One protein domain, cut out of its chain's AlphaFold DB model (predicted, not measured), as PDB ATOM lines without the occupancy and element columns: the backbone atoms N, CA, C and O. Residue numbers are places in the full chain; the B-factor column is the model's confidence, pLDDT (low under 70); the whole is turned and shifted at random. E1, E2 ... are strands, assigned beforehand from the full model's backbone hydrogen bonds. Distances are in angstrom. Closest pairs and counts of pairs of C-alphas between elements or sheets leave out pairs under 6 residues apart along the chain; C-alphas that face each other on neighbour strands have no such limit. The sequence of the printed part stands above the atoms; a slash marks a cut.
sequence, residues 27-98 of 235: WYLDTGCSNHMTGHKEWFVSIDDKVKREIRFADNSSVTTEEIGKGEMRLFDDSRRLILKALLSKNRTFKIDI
ATOM      1  N   TRP A  27     201.873 192.119 166.913       58.12
ATOM      2  CA  TRP A  27     200.650 192.827 166.595       58.12
ATOM      3  C   TRP A  27     200.757 194.267 167.097       58.12
ATOM      4  O   TRP A  27     201.126 194.540 168.244       58.12
ATOM      5  N   TYR A  28     200.422 195.213 166.226       53.84
ATOM      6  CA  TYR A  28     200.222 196.602 166.612       53.84
ATOM      7  C   TYR A  28     198.731 196.829 166.796       53.84
ATOM      8  O   TYR A  28     197.944 196.582 165.882       53.84
ATOM      9  N   LEU A  29     198.340 197.323 167.968       56.41
ATOM     10  CA  LEU A  29     196.986 197.821 168.161       56.41
ATOM     11  C   LEU A  29     196.886 199.197 167.494       56.41
ATOM     12  O   LEU A  29     197.209 200.214 168.108       56.41
ATOM     13  N   ASP A  30     196.497 199.215 166.221       47.56
ATOM     14  CA  ASP A  30     196.232 200.444 165.477       47.56
ATOM     15  C   ASP A  30     194.728 200.742 165.485       47.56
ATOM     16  O   ASP A  30     193.930 200.016 164.894       47.56
ATOM     17  N   THR A  31     194.327 201.810 166.175       50.09
ATOM     18  CA  THR A  31     192.939 202.299 166.138       50.09
ATOM     19  C   THR A  31     192.719 203.354 165.048       50.09
ATOM     20  O   THR A  31     191.638 203.936 164.986       50.09
ATOM     21  N   GLY A  32     193.732 203.665 164.224       39.78
ATOM     22  CA  GLY A  32     193.648 204.673 163.165       39.78
ATOM     23  C   GLY A  32     193.477 206.109 163.678       39.78
ATOM     24  O   GLY A  32     192.911 206.950 162.982       39.78
ATOM     25  N   CYS A  33     193.912 206.405 164.906       47.41
ATOM     26  CA  CYS A  33     193.751 207.715 165.542       47.41
ATOM     27  C   CYS A  33     195.109 208.397 165.756       47.41
ATOM     28  O   CYS A  33     196.035 207.782 166.268       47.41
ATOM     29  N   SER A  34     195.217 209.696 165.450       45.25
ATOM     30  CA  SER A  34     196.452 210.470 165.683       45.25
ATOM     31  C   SER A  34     196.814 210.602 167.168       45.25
ATOM     32  O   SER A  34     197.979 210.788 167.500       45.25
ATOM     33  N   ASN A  35     195.815 210.517 168.053       58.66
ATOM     34  CA  ASN A  35     195.971 210.412 169.501       58.66
ATOM     35  C   ASN A  35     194.945 209.395 170.020       58.66
ATOM     36  O   ASN A  35     193.750 209.538 169.760       58.66
ATOM     37  N   HIS A  36     195.406 208.379 170.747       65.31
ATOM     38  CA  HIS A  36     194.545 207.373 171.368       65.31
ATOM     39  C   HIS A  36     194.061 207.870 172.733       65.31
ATOM     40  O   HIS A  36     194.858 208.359 173.533       65.31
ATOM     41  N   MET A  37     192.765 207.740 173.004       70.56
ATOM     42  CA  MET A  37     192.145 208.126 174.273       70.56
ATOM     43  C   MET A  37     191.253 206.988 174.760       70.56
ATOM     44  O   MET A  37     190.593 206.334 173.957       70.56
ATOM     45  N   THR A  38     191.217 206.761 176.069       69.56
ATOM     46  CA  THR A  38     190.302 205.807 176.707       69.56
ATOM     47  C   THR A  38     189.817 206.384 178.034       69.56
ATOM     48  O   THR A  38     190.550 207.122 178.690       69.56
ATOM     49  N   GLY A  39     188.584 206.053 178.421       75.94
ATOM     50  CA  GLY A  39     188.043 206.378 179.746       75.94
ATOM     51  C   GLY A  39     188.532 205.435 180.851       75.94
ATOM     52  O   GLY A  39     188.336 205.720 182.029       75.94
ATOM     53  N   HIS A  40     189.187 204.332 180.482       74.69
ATOM     54  CA  HIS A  40     189.632 203.290 181.403       74.69
ATOM     55  C   HIS A  40     191.018 203.596 181.969       74.69
ATOM     56  O   HIS A  40     192.042 203.070 181.522       74.69
ATOM     57  N   LYS A  41     191.053 204.483 182.966       75.38
ATOM     58  CA  LYS A  41     192.282 204.874 183.672       75.38
ATOM     59  C   LYS A  41     192.997 203.665 184.287       75.38
ATOM     60  O   LYS A  41     194.224 203.611 184.322       75.38
ATOM     61  N   GLU A  42     192.218 202.692 184.744       76.31
ATOM     62  CA  GLU A  42     192.644 201.455 185.393       76.31
ATOM     63  C   GLU A  42     193.475 200.526 184.500       76.31
ATOM     64  O   GLU A  42     194.177 199.659 185.018       76.31
ATOM     65  N   TRP A  43     193.445 200.711 183.176       79.56
ATOM     66  CA  TRP A  43     194.279 199.931 182.260       79.56
ATOM     67  C   TRP A  43     195.747 200.358 182.283       79.56
ATOM     68  O   TRP A  43     196.606 199.616 181.806       79.56
ATOM     69  N   PHE A  44     196.070 201.535 182.824       78.25
ATOM     70  CA  PHE A  44     197.436 202.053 182.832       78.25
ATOM     71  C   PHE A  44     198.082 201.923 184.202       78.25
ATOM     72  O   PHE A  44     197.519 202.287 185.231       78.25
ATOM     73  N   VAL A  45     199.328 201.445 184.207       75.81
ATOM     74  CA  VAL A  45     200.099 201.256 185.446       75.81
ATOM     75  C   VAL A  45     200.492 202.591 186.073       75.81
ATOM     76  O   VAL A  45     200.635 202.696 187.289       75.81
ATOM     77  N   SER A  46     200.695 203.620 185.253       73.94
ATOM     78  CA  SER A  46     200.967 204.965 185.748       73.94
ATOM     79  C   SER A  46     200.557 206.013 184.734       73.94
ATOM     80  O   SER A  46     200.719 205.833 183.526       73.94
ATOM     81  N   ILE A  47     200.088 207.129 185.263       78.31
ATOM     82  CA  ILE A  47     199.649 208.290 184.507       78.31
ATOM     83  C   ILE A  47     200.500 209.465 184.956       78.31
ATOM     84  O   ILE A  47     200.807 209.579 186.143       78.31
ATOM     85  N   ASP A  48     200.931 210.277 183.998       76.69
ATOM     86  CA  ASP A  48     201.607 211.533 184.275       76.69
ATOM     87  C   ASP A  48     200.549 212.618 184.471       76.69
ATOM     88  O   ASP A  48     199.934 213.120 183.530       76.69
ATOM     89  N   ASP A  49     200.326 212.968 185.732       72.19
ATOM     90  CA  ASP A  49     199.393 214.004 186.152       72.19
ATOM     91  C   ASP A  49     199.903 215.424 185.855       72.19
ATOM     92  O   ASP A  49     199.141 216.389 185.967       72.19
ATOM     93  N   LYS A  50     201.170 215.578 185.448       75.94
ATOM     94  CA  LYS A  50     201.756 216.878 185.090       75.94
ATOM     95  C   LYS A  50     201.376 217.310 183.685       75.94
ATOM     96  O   LYS A  50     201.328 218.509 183.411       75.94
ATOM     97  N   VAL A  51     201.113 216.356 182.794       71.81
ATOM     98  CA  VAL A  51     200.742 216.645 181.411       71.81
ATOM     99  C   VAL A  51     199.230 216.587 181.281       71.81
ATOM    100  O   VAL A  51     198.633 215.522 181.145       71.81
ATOM    101  N   LYS A  52     198.614 217.770 181.324       77.06
ATOM    102  CA  LYS A  52     197.171 217.947 181.175       77.06
ATOM    103  C   LYS A  52     196.854 218.632 179.857       77.06
ATOM    104  O   LYS A  52     197.452 219.658 179.530       77.06
ATOM    105  N   ARG A  53     195.909 218.078 179.101       75.88
ATOM    106  CA  ARG A  53     195.387 218.698 177.876       75.88
ATOM    107  C   ARG A  53     193.888 218.857 177.978       75.88
ATOM    108  O   ARG A  53     193.182 217.895 178.267       75.88
ATOM    109  N   GLU A  54     193.406 220.058 177.709       80.94
ATOM    110  CA  GLU A  54     191.977 220.308 177.601       80.94
ATOM    111  C   GLU A  54     191.494 219.872 176.216       80.94
ATOM    112  O   GLU A  54     192.017 220.313 175.191       80.94
ATOM    113  N   ILE A  55     190.517 218.970 176.192       76.12
ATOM    114  CA  ILE A  55     189.857 218.509 174.978       76.12
ATOM    115  C   ILE A  55     188.442 219.042 175.004       76.12
ATOM    116  O   ILE A  55     187.670 218.724 175.907       76.12
ATOM    117  N   ARG A  56     188.120 219.851 173.999       75.44
ATOM    118  CA  ARG A  56     186.789 220.413 173.816       75.44
ATOM    119  C   ARG A  56     185.983 219.525 172.879       75.44
ATOM    120  O   ARG A  56     186.442 219.204 171.782       75.44
ATOM    121  N   PHE A  57     184.799 219.134 173.316       73.25
ATOM    122  CA  PHE A  57     183.852 218.354 172.535       73.25
ATOM    123  C   PHE A  57     182.976 219.268 171.672       73.25
ATOM    124  O   PHE A  57     182.963 220.494 171.818       73.25
ATOM    125  N   ALA A  58     182.243 218.661 170.737       60.50
ATOM    126  CA  ALA A  58     181.360 219.378 169.816       60.50
ATOM    127  C   ALA A  58     180.166 220.055 170.518       60.50
ATOM    128  O   ALA A  58     179.628 221.029 169.998       60.50
ATOM    129  N   ASP A  59     179.789 219.582 171.710       69.75
ATOM    130  CA  ASP A  59     178.783 220.190 172.593       69.75
ATOM    131  C   ASP A  59     179.334 221.385 173.398       69.75
ATOM    132  O   ASP A  59     178.658 221.924 174.275       69.75
ATOM    133  N   ASN A  60     180.561 221.819 173.087       74.62
ATOM    134  CA  ASN A  60     181.274 222.904 173.747       74.62
ATOM    135  C   ASN A  60     181.730 222.593 175.184       74.62
ATOM    136  O   ASN A  60     182.312 223.481 175.816       74.62
ATOM    137  N   SER A  61     181.501 221.371 175.679       76.31
ATOM    138  CA  SER A  61     182.051 220.883 176.941       76.31
ATOM    139  C   SER A  61     183.551 220.618 176.808       76.31
ATOM    140  O   SER A  61     184.065 220.385 175.711       76.31
ATOM    141  N   SER A  62     184.265 220.663 177.929       79.81
ATOM    142  CA  SER A  62     185.703 220.410 177.977       79.81
ATOM    143  C   SER A  62     186.013 219.333 179.006       79.81
ATOM    144  O   SER A  62     185.560 219.416 180.148       79.81
ATOM    145  N   VAL A  63     186.843 218.358 178.635       82.19
ATOM    146  CA  VAL A  63     187.438 217.403 179.580       82.19
ATOM    147  C   VAL A  63     188.943 217.595 179.597       82.19
ATOM    148  O   VAL A  63     189.597 217.718 178.562       82.19
ATOM    149  N   THR A  64     189.506 217.609 180.800       81.69
ATOM    150  CA  THR A  64     190.956 217.573 180.976       81.69
ATOM    151  C   THR A  64     191.424 216.128 180.890       81.69
ATOM    152  O   THR A  64     190.986 215.282 181.663       81.69
ATOM    153  N   THR A  65     192.310 215.851 179.945       76.38
ATOM    154  CA  THR A  65     192.957 214.549 179.781       76.38
ATOM    155  C   THR A  65     194.334 214.550 180.422       76.38
ATOM    156  O   THR A  65     194.994 215.588 180.479       76.38
ATOM    157  N   GLU A  66     194.750 213.382 180.902       77.94
ATOM    158  CA  GLU A  66     196.069 213.126 181.483       77.94
ATOM    159  C   GLU A  66     196.846 212.194 180.539       77.94
ATOM    160  O   GLU A  66     196.255 211.298 179.930       77.94
ATOM    161  N   GLU A  67     198.154 212.409 180.375       72.56
ATOM    162  CA  GLU A  67     198.987 211.581 179.490       72.56
ATOM    163  C   GLU A  67     199.500 210.334 180.228       72.56
ATOM    164  O   GLU A  67     199.738 210.331 181.436       72.56
ATOM    165  N   ILE A  68     199.674 209.233 179.500       69.31
ATOM    166  CA  ILE A  68     200.224 207.994 180.061       69.31
ATOM    167  C   ILE A  68     201.688 208.244 180.447       69.31
ATOM    168  O   ILE A  68     202.491 208.628 179.600       69.31
ATOM    169  N   GLY A  69     202.040 208.003 181.715       63.53
ATOM    170  CA  GLY A  69     203.369 208.311 182.255       63.53
ATOM    171  C   GLY A  69     204.409 207.245 181.910       63.53
ATOM    172  O   GLY A  69     205.255 207.434 181.039       63.53
ATOM    173  N   LYS A  70     204.357 206.085 182.580       62.03
ATOM    174  CA  LYS A  70     205.081 204.880 182.139       62.03
ATOM    175  C   LYS A  70     204.189 204.155 181.152       62.03
ATOM    176  O   LYS A  70     203.106 203.703 181.513       62.03
ATOM    177  N   GLY A  71     204.661 204.064 179.917       71.31
ATOM    178  CA  GLY A  71     203.953 203.470 178.797       71.31
ATOM    179  C   GLY A  71     203.772 201.958 178.913       71.31
ATOM    180  O   GLY A  71     204.334 201.210 178.129       71.31
ATOM    181  N   GLU A  72     203.010 201.493 179.893       79.12
ATOM    182  CA  GLU A  72     202.609 200.098 180.036       79.12
ATOM    183  C   GLU A  72     201.102 200.031 180.291       79.12
ATOM    184  O   GLU A  72     200.584 200.663 181.216       79.12
ATOM    185  N   MET A  73     200.419 199.244 179.464       79.38
ATOM    186  CA  MET A  73     198.996 198.940 179.571       79.38
ATOM    187  C   MET A  73     198.814 197.495 180.043       79.38
ATOM    188  O   MET A  73     199.512 196.592 179.572       79.38
ATOM    189  N   ARG A  74     197.876 197.273 180.967       82.50
ATOM    190  CA  ARG A  74     197.487 195.958 181.486       82.50
ATOM    191  C   ARG A  74     195.971 195.803 181.431       82.50
ATOM    192  O   ARG A  74     195.252 196.592 182.034       82.50
ATOM    193  N   LEU A  75     195.502 194.767 180.746       77.88
ATOM    194  CA  LEU A  75     194.092 194.390 180.702       77.88
ATOM    195  C   LEU A  75     193.865 193.181 181.606       77.88
ATOM    196  O   LEU A  75     194.628 192.215 181.542       77.88
ATOM    197  N   PHE A  76     192.808 193.221 182.407       78.25
ATOM    198  CA  PHE A  76     192.419 192.135 183.301       78.25
ATOM    199  C   PHE A  76     191.013 191.641 182.963       78.25
ATOM    200  O   PHE A  76     190.204 192.411 182.447       78.25
ATOM    201  N   ASP A  77     190.729 190.372 183.252       78.00
ATOM    202  CA  ASP A  77     189.363 189.843 183.231       78.00
ATOM    203  C   ASP A  77     188.600 190.205 184.516       78.00
ATOM    204  O   ASP A  77     189.169 190.739 185.475       78.00
ATOM    205  N   ASP A  78     187.314 189.858 184.567       79.19
ATOM    206  CA  ASP A  78     186.451 190.091 185.735       79.19
ATOM    207  C   ASP A  78     186.957 189.387 187.008       79.19
ATOM    208  O   ASP A  78     186.653 189.795 188.129       79.19
ATOM    209  N   SER A  79     187.775 188.342 186.852       83.44
ATOM    210  CA  SER A  79     188.427 187.607 187.944       83.44
ATOM    211  C   SER A  79     189.802 188.179 188.322       83.44
ATOM    212  O   SER A  79     190.527 187.564 189.105       83.44
ATOM    213  N   ARG A  80     190.176 189.355 187.793       79.25
ATOM    214  CA  ARG A  80     191.480 190.024 187.965       79.25
ATOM    215  C   ARG A  80     192.682 189.231 187.448       79.25
ATOM    216  O   ARG A  80     193.814 189.470 187.876       79.25
ATOM    217  N   ARG A  81     192.482 188.311 186.510       76.00
ATOM    218  CA  ARG A  81     193.578 187.635 185.810       76.00
ATOM    219  C   ARG A  81     194.067 188.530 184.680       76.00
ATOM    220  O   ARG A  81     193.268 189.105 183.950       76.00
ATOM    221  N   LEU A  82     195.385 188.669 184.557       76.44
ATOM    222  CA  LEU A  82     196.006 189.466 183.502       76.44
ATOM    223  C   LEU A  82     195.752 188.794 182.145       76.44
ATOM    224  O   LEU A  82     196.241 187.692 181.912       76.44
ATOM    225  N   ILE A  83     195.003 189.464 181.273       77.56
ATOM    226  CA  ILE A  83     194.738 189.025 179.896       77.56
ATOM    227  C   ILE A  83     195.859 189.505 178.979       77.56
ATOM    228  O   ILE A  83     196.361 188.755 178.150       77.56
ATOM    229  N   LEU A  84     196.234 190.779 179.111       78.25
ATOM    230  CA  LEU A  84     197.092 191.451 178.145       78.25
ATOM    231  C   LEU A  84     198.050 192.394 178.851       78.25
ATOM    232  O   LEU A  84     197.650 193.153 179.732       78.25
ATOM    233  N   LYS A  85     199.302 192.395 178.405       80.25
ATOM    234  CA  LYS A  85     200.309 193.367 178.808       80.25
ATOM    235  C   LYS A  85     200.966 193.936 177.559       80.25
ATOM    236  O   LYS A  85     201.515 193.180 176.766       80.25
ATOM    237  N   ALA A  86     200.932 195.253 177.400       80.88
ATOM    238  CA  ALA A  86     201.489 195.917 176.229       80.88
ATOM    239  C   ALA A  86     202.377 197.093 176.630       80.88
ATOM    240  O   ALA A  86     202.007 197.902 177.484       80.88
ATOM    241  N   LEU A  87     203.544 197.197 175.994       76.56
ATOM    242  CA  LEU A  87     204.460 198.320 176.176       76.56
ATOM    243  C   LEU A  87     204.236 199.362 175.076       76.56
ATOM    244  O   LEU A  87     204.080 199.037 173.895       76.56
ATOM    245  N   LEU A  88     204.240 200.626 175.480       75.50
ATOM    246  CA  LEU A  88     204.177 201.780 174.604       75.50
ATOM    247  C   LEU A  88     205.494 201.882 173.845       75.50
ATOM    248  O   LEU A  88     206.583 201.949 174.420       75.50
ATOM    249  N   SER A  89     205.383 201.904 172.531       71.38
ATOM    250  CA  SER A  89     206.511 202.031 171.626       71.38
ATOM    251  C   SER A  89     206.839 203.490 171.330       71.38
ATOM    252  O   SER A  89     206.066 204.402 171.622       71.38
ATOM    253  N   LYS A  90     208.002 203.733 170.711       72.56
ATOM    254  CA  LYS A  90     208.470 205.087 170.354       72.56
ATOM    255  C   LYS A  90     207.489 205.858 169.460       72.56
ATOM    256  O   LYS A  90     207.453 207.081 169.508       72.56
ATOM    257  N   ASN A  91     206.687 205.149 168.669       67.19
ATOM    258  CA  ASN A  91     205.619 205.689 167.826       67.19
ATOM    259  C   ASN A  91     204.281 205.871 168.567       67.19
ATOM    260  O   ASN A  91     203.264 206.065 167.913       67.19
ATOM    261  N   ARG A  92     204.268 205.816 169.907       68.25
ATOM    262  CA  ARG A  92     203.079 206.003 170.758       68.25
ATOM    263  C   ARG A  92     201.966 204.965 170.552       68.25
ATOM    264  O   ARG A  92     200.843 205.196 170.987       68.25
ATOM    265  N   THR A  93     202.276 203.813 169.960       67.56
ATOM    266  CA  THR A  93     201.356 202.670 169.880       67.56
ATOM    267  C   THR A  93     201.755 201.576 170.861       67.56
ATOM    268  O   THR A  93     202.919 201.460 171.258       67.56
ATOM    269  N   PHE A  94     200.782 200.770 171.276       71.75
ATOM    270  CA  PHE A  94     201.026 199.609 172.120       71.75
ATOM    271  C   PHE A  94     201.379 198.405 171.250       71.75
ATOM    272  O   PHE A  94     200.587 197.986 170.404       71.75
ATOM    273  N   LYS A  95     202.580 197.856 171.464       67.12
ATOM    274  CA  LYS A  95     202.983 196.583 170.860       67.12
ATOM    275  C   LYS A  95     202.481 195.448 171.728       67.12
ATOM    276  O   LYS A  95     202.762 195.424 172.931       67.12
ATOM    277  N   ILE A  96     201.759 194.531 171.104       70.88
ATOM    278  CA  ILE A  96     201.192 193.366 171.757       70.88
ATOM    279  C   ILE A  96     201.858 192.138 171.153       70.88
ATOM    280  O   ILE A  96     201.845 191.940 169.939       70.88
ATOM    281  N   ASP A  97     202.433 191.326 172.027       61.66
ATOM    282  CA  ASP A  97     202.858 189.976 171.692       61.66
ATOM    283  C   ASP A  97     201.690 189.044 172.027       61.66
ATOM    284  O   ASP A  97     201.383 188.806 173.200       61.66
ATOM    285  N   ILE A  98     200.946 188.635 170.999       62.75
ATOM    286  CA  ILE A  98     199.858 187.672 171.154       62.75
ATOM    287  C   ILE A  98     200.471 186.312 170.878       62.75
ATOM    288  O   ILE A  98     200.546 185.891 169.730       62.75
TER     289      ILE A  98
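What this domain is: This is residues 27 to 98 of the 235 residues of the protein "uncharacterized protein LOC101509666" of Cicer arietinum (UniProt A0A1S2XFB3). A long two-strand hairpin, E1 and E2, and a small three-strand sheet, E3 to E5, make two ends of a loose body, with unnamed residues 27 to 46 winding between them. The 72 printed residues are all strand in class, 33 of them in five named strands; the body is only just loose, close to compact, with radius of gyration of the C-alphas 13.6 A and spans of 39 by 28 by 24 A.

Where its parts are: Find C-alpha 47 at (199.649, 208.290, 184.507); E1, residues 47 to 56, runs 20.7 A and bends by 91 degrees at residue 50. Next come E2, 62 to 68, 19.2 A; E3, 72 to 76; E4, 82 to 88, 17.3 A; and E5, 94 to 97, ending at (202.858, 189.976, 171.692).

How they stand to each other: In the antiparallel hairpin E1 and E2, look at N 55 and O 63, 2.8 A. E3, E4 and E5 form a meander, each strand the antiparallel neighbour of the one before: see N 73 and O 86, 2.9 A, then N 95 and O 87, 3.1 A. Residues 27 to 28 pair antiparallel with 95 to 96 of E5. E2 and E3 are apart.

The domain as a whole: The C-alphas farthest apart, Asn 60 and Ile 98, stand 39.9 A apart. The printed part has no cut, its four links between strands are tight, and pLDDT is under 70 at 22 residues, among them 27 to 36.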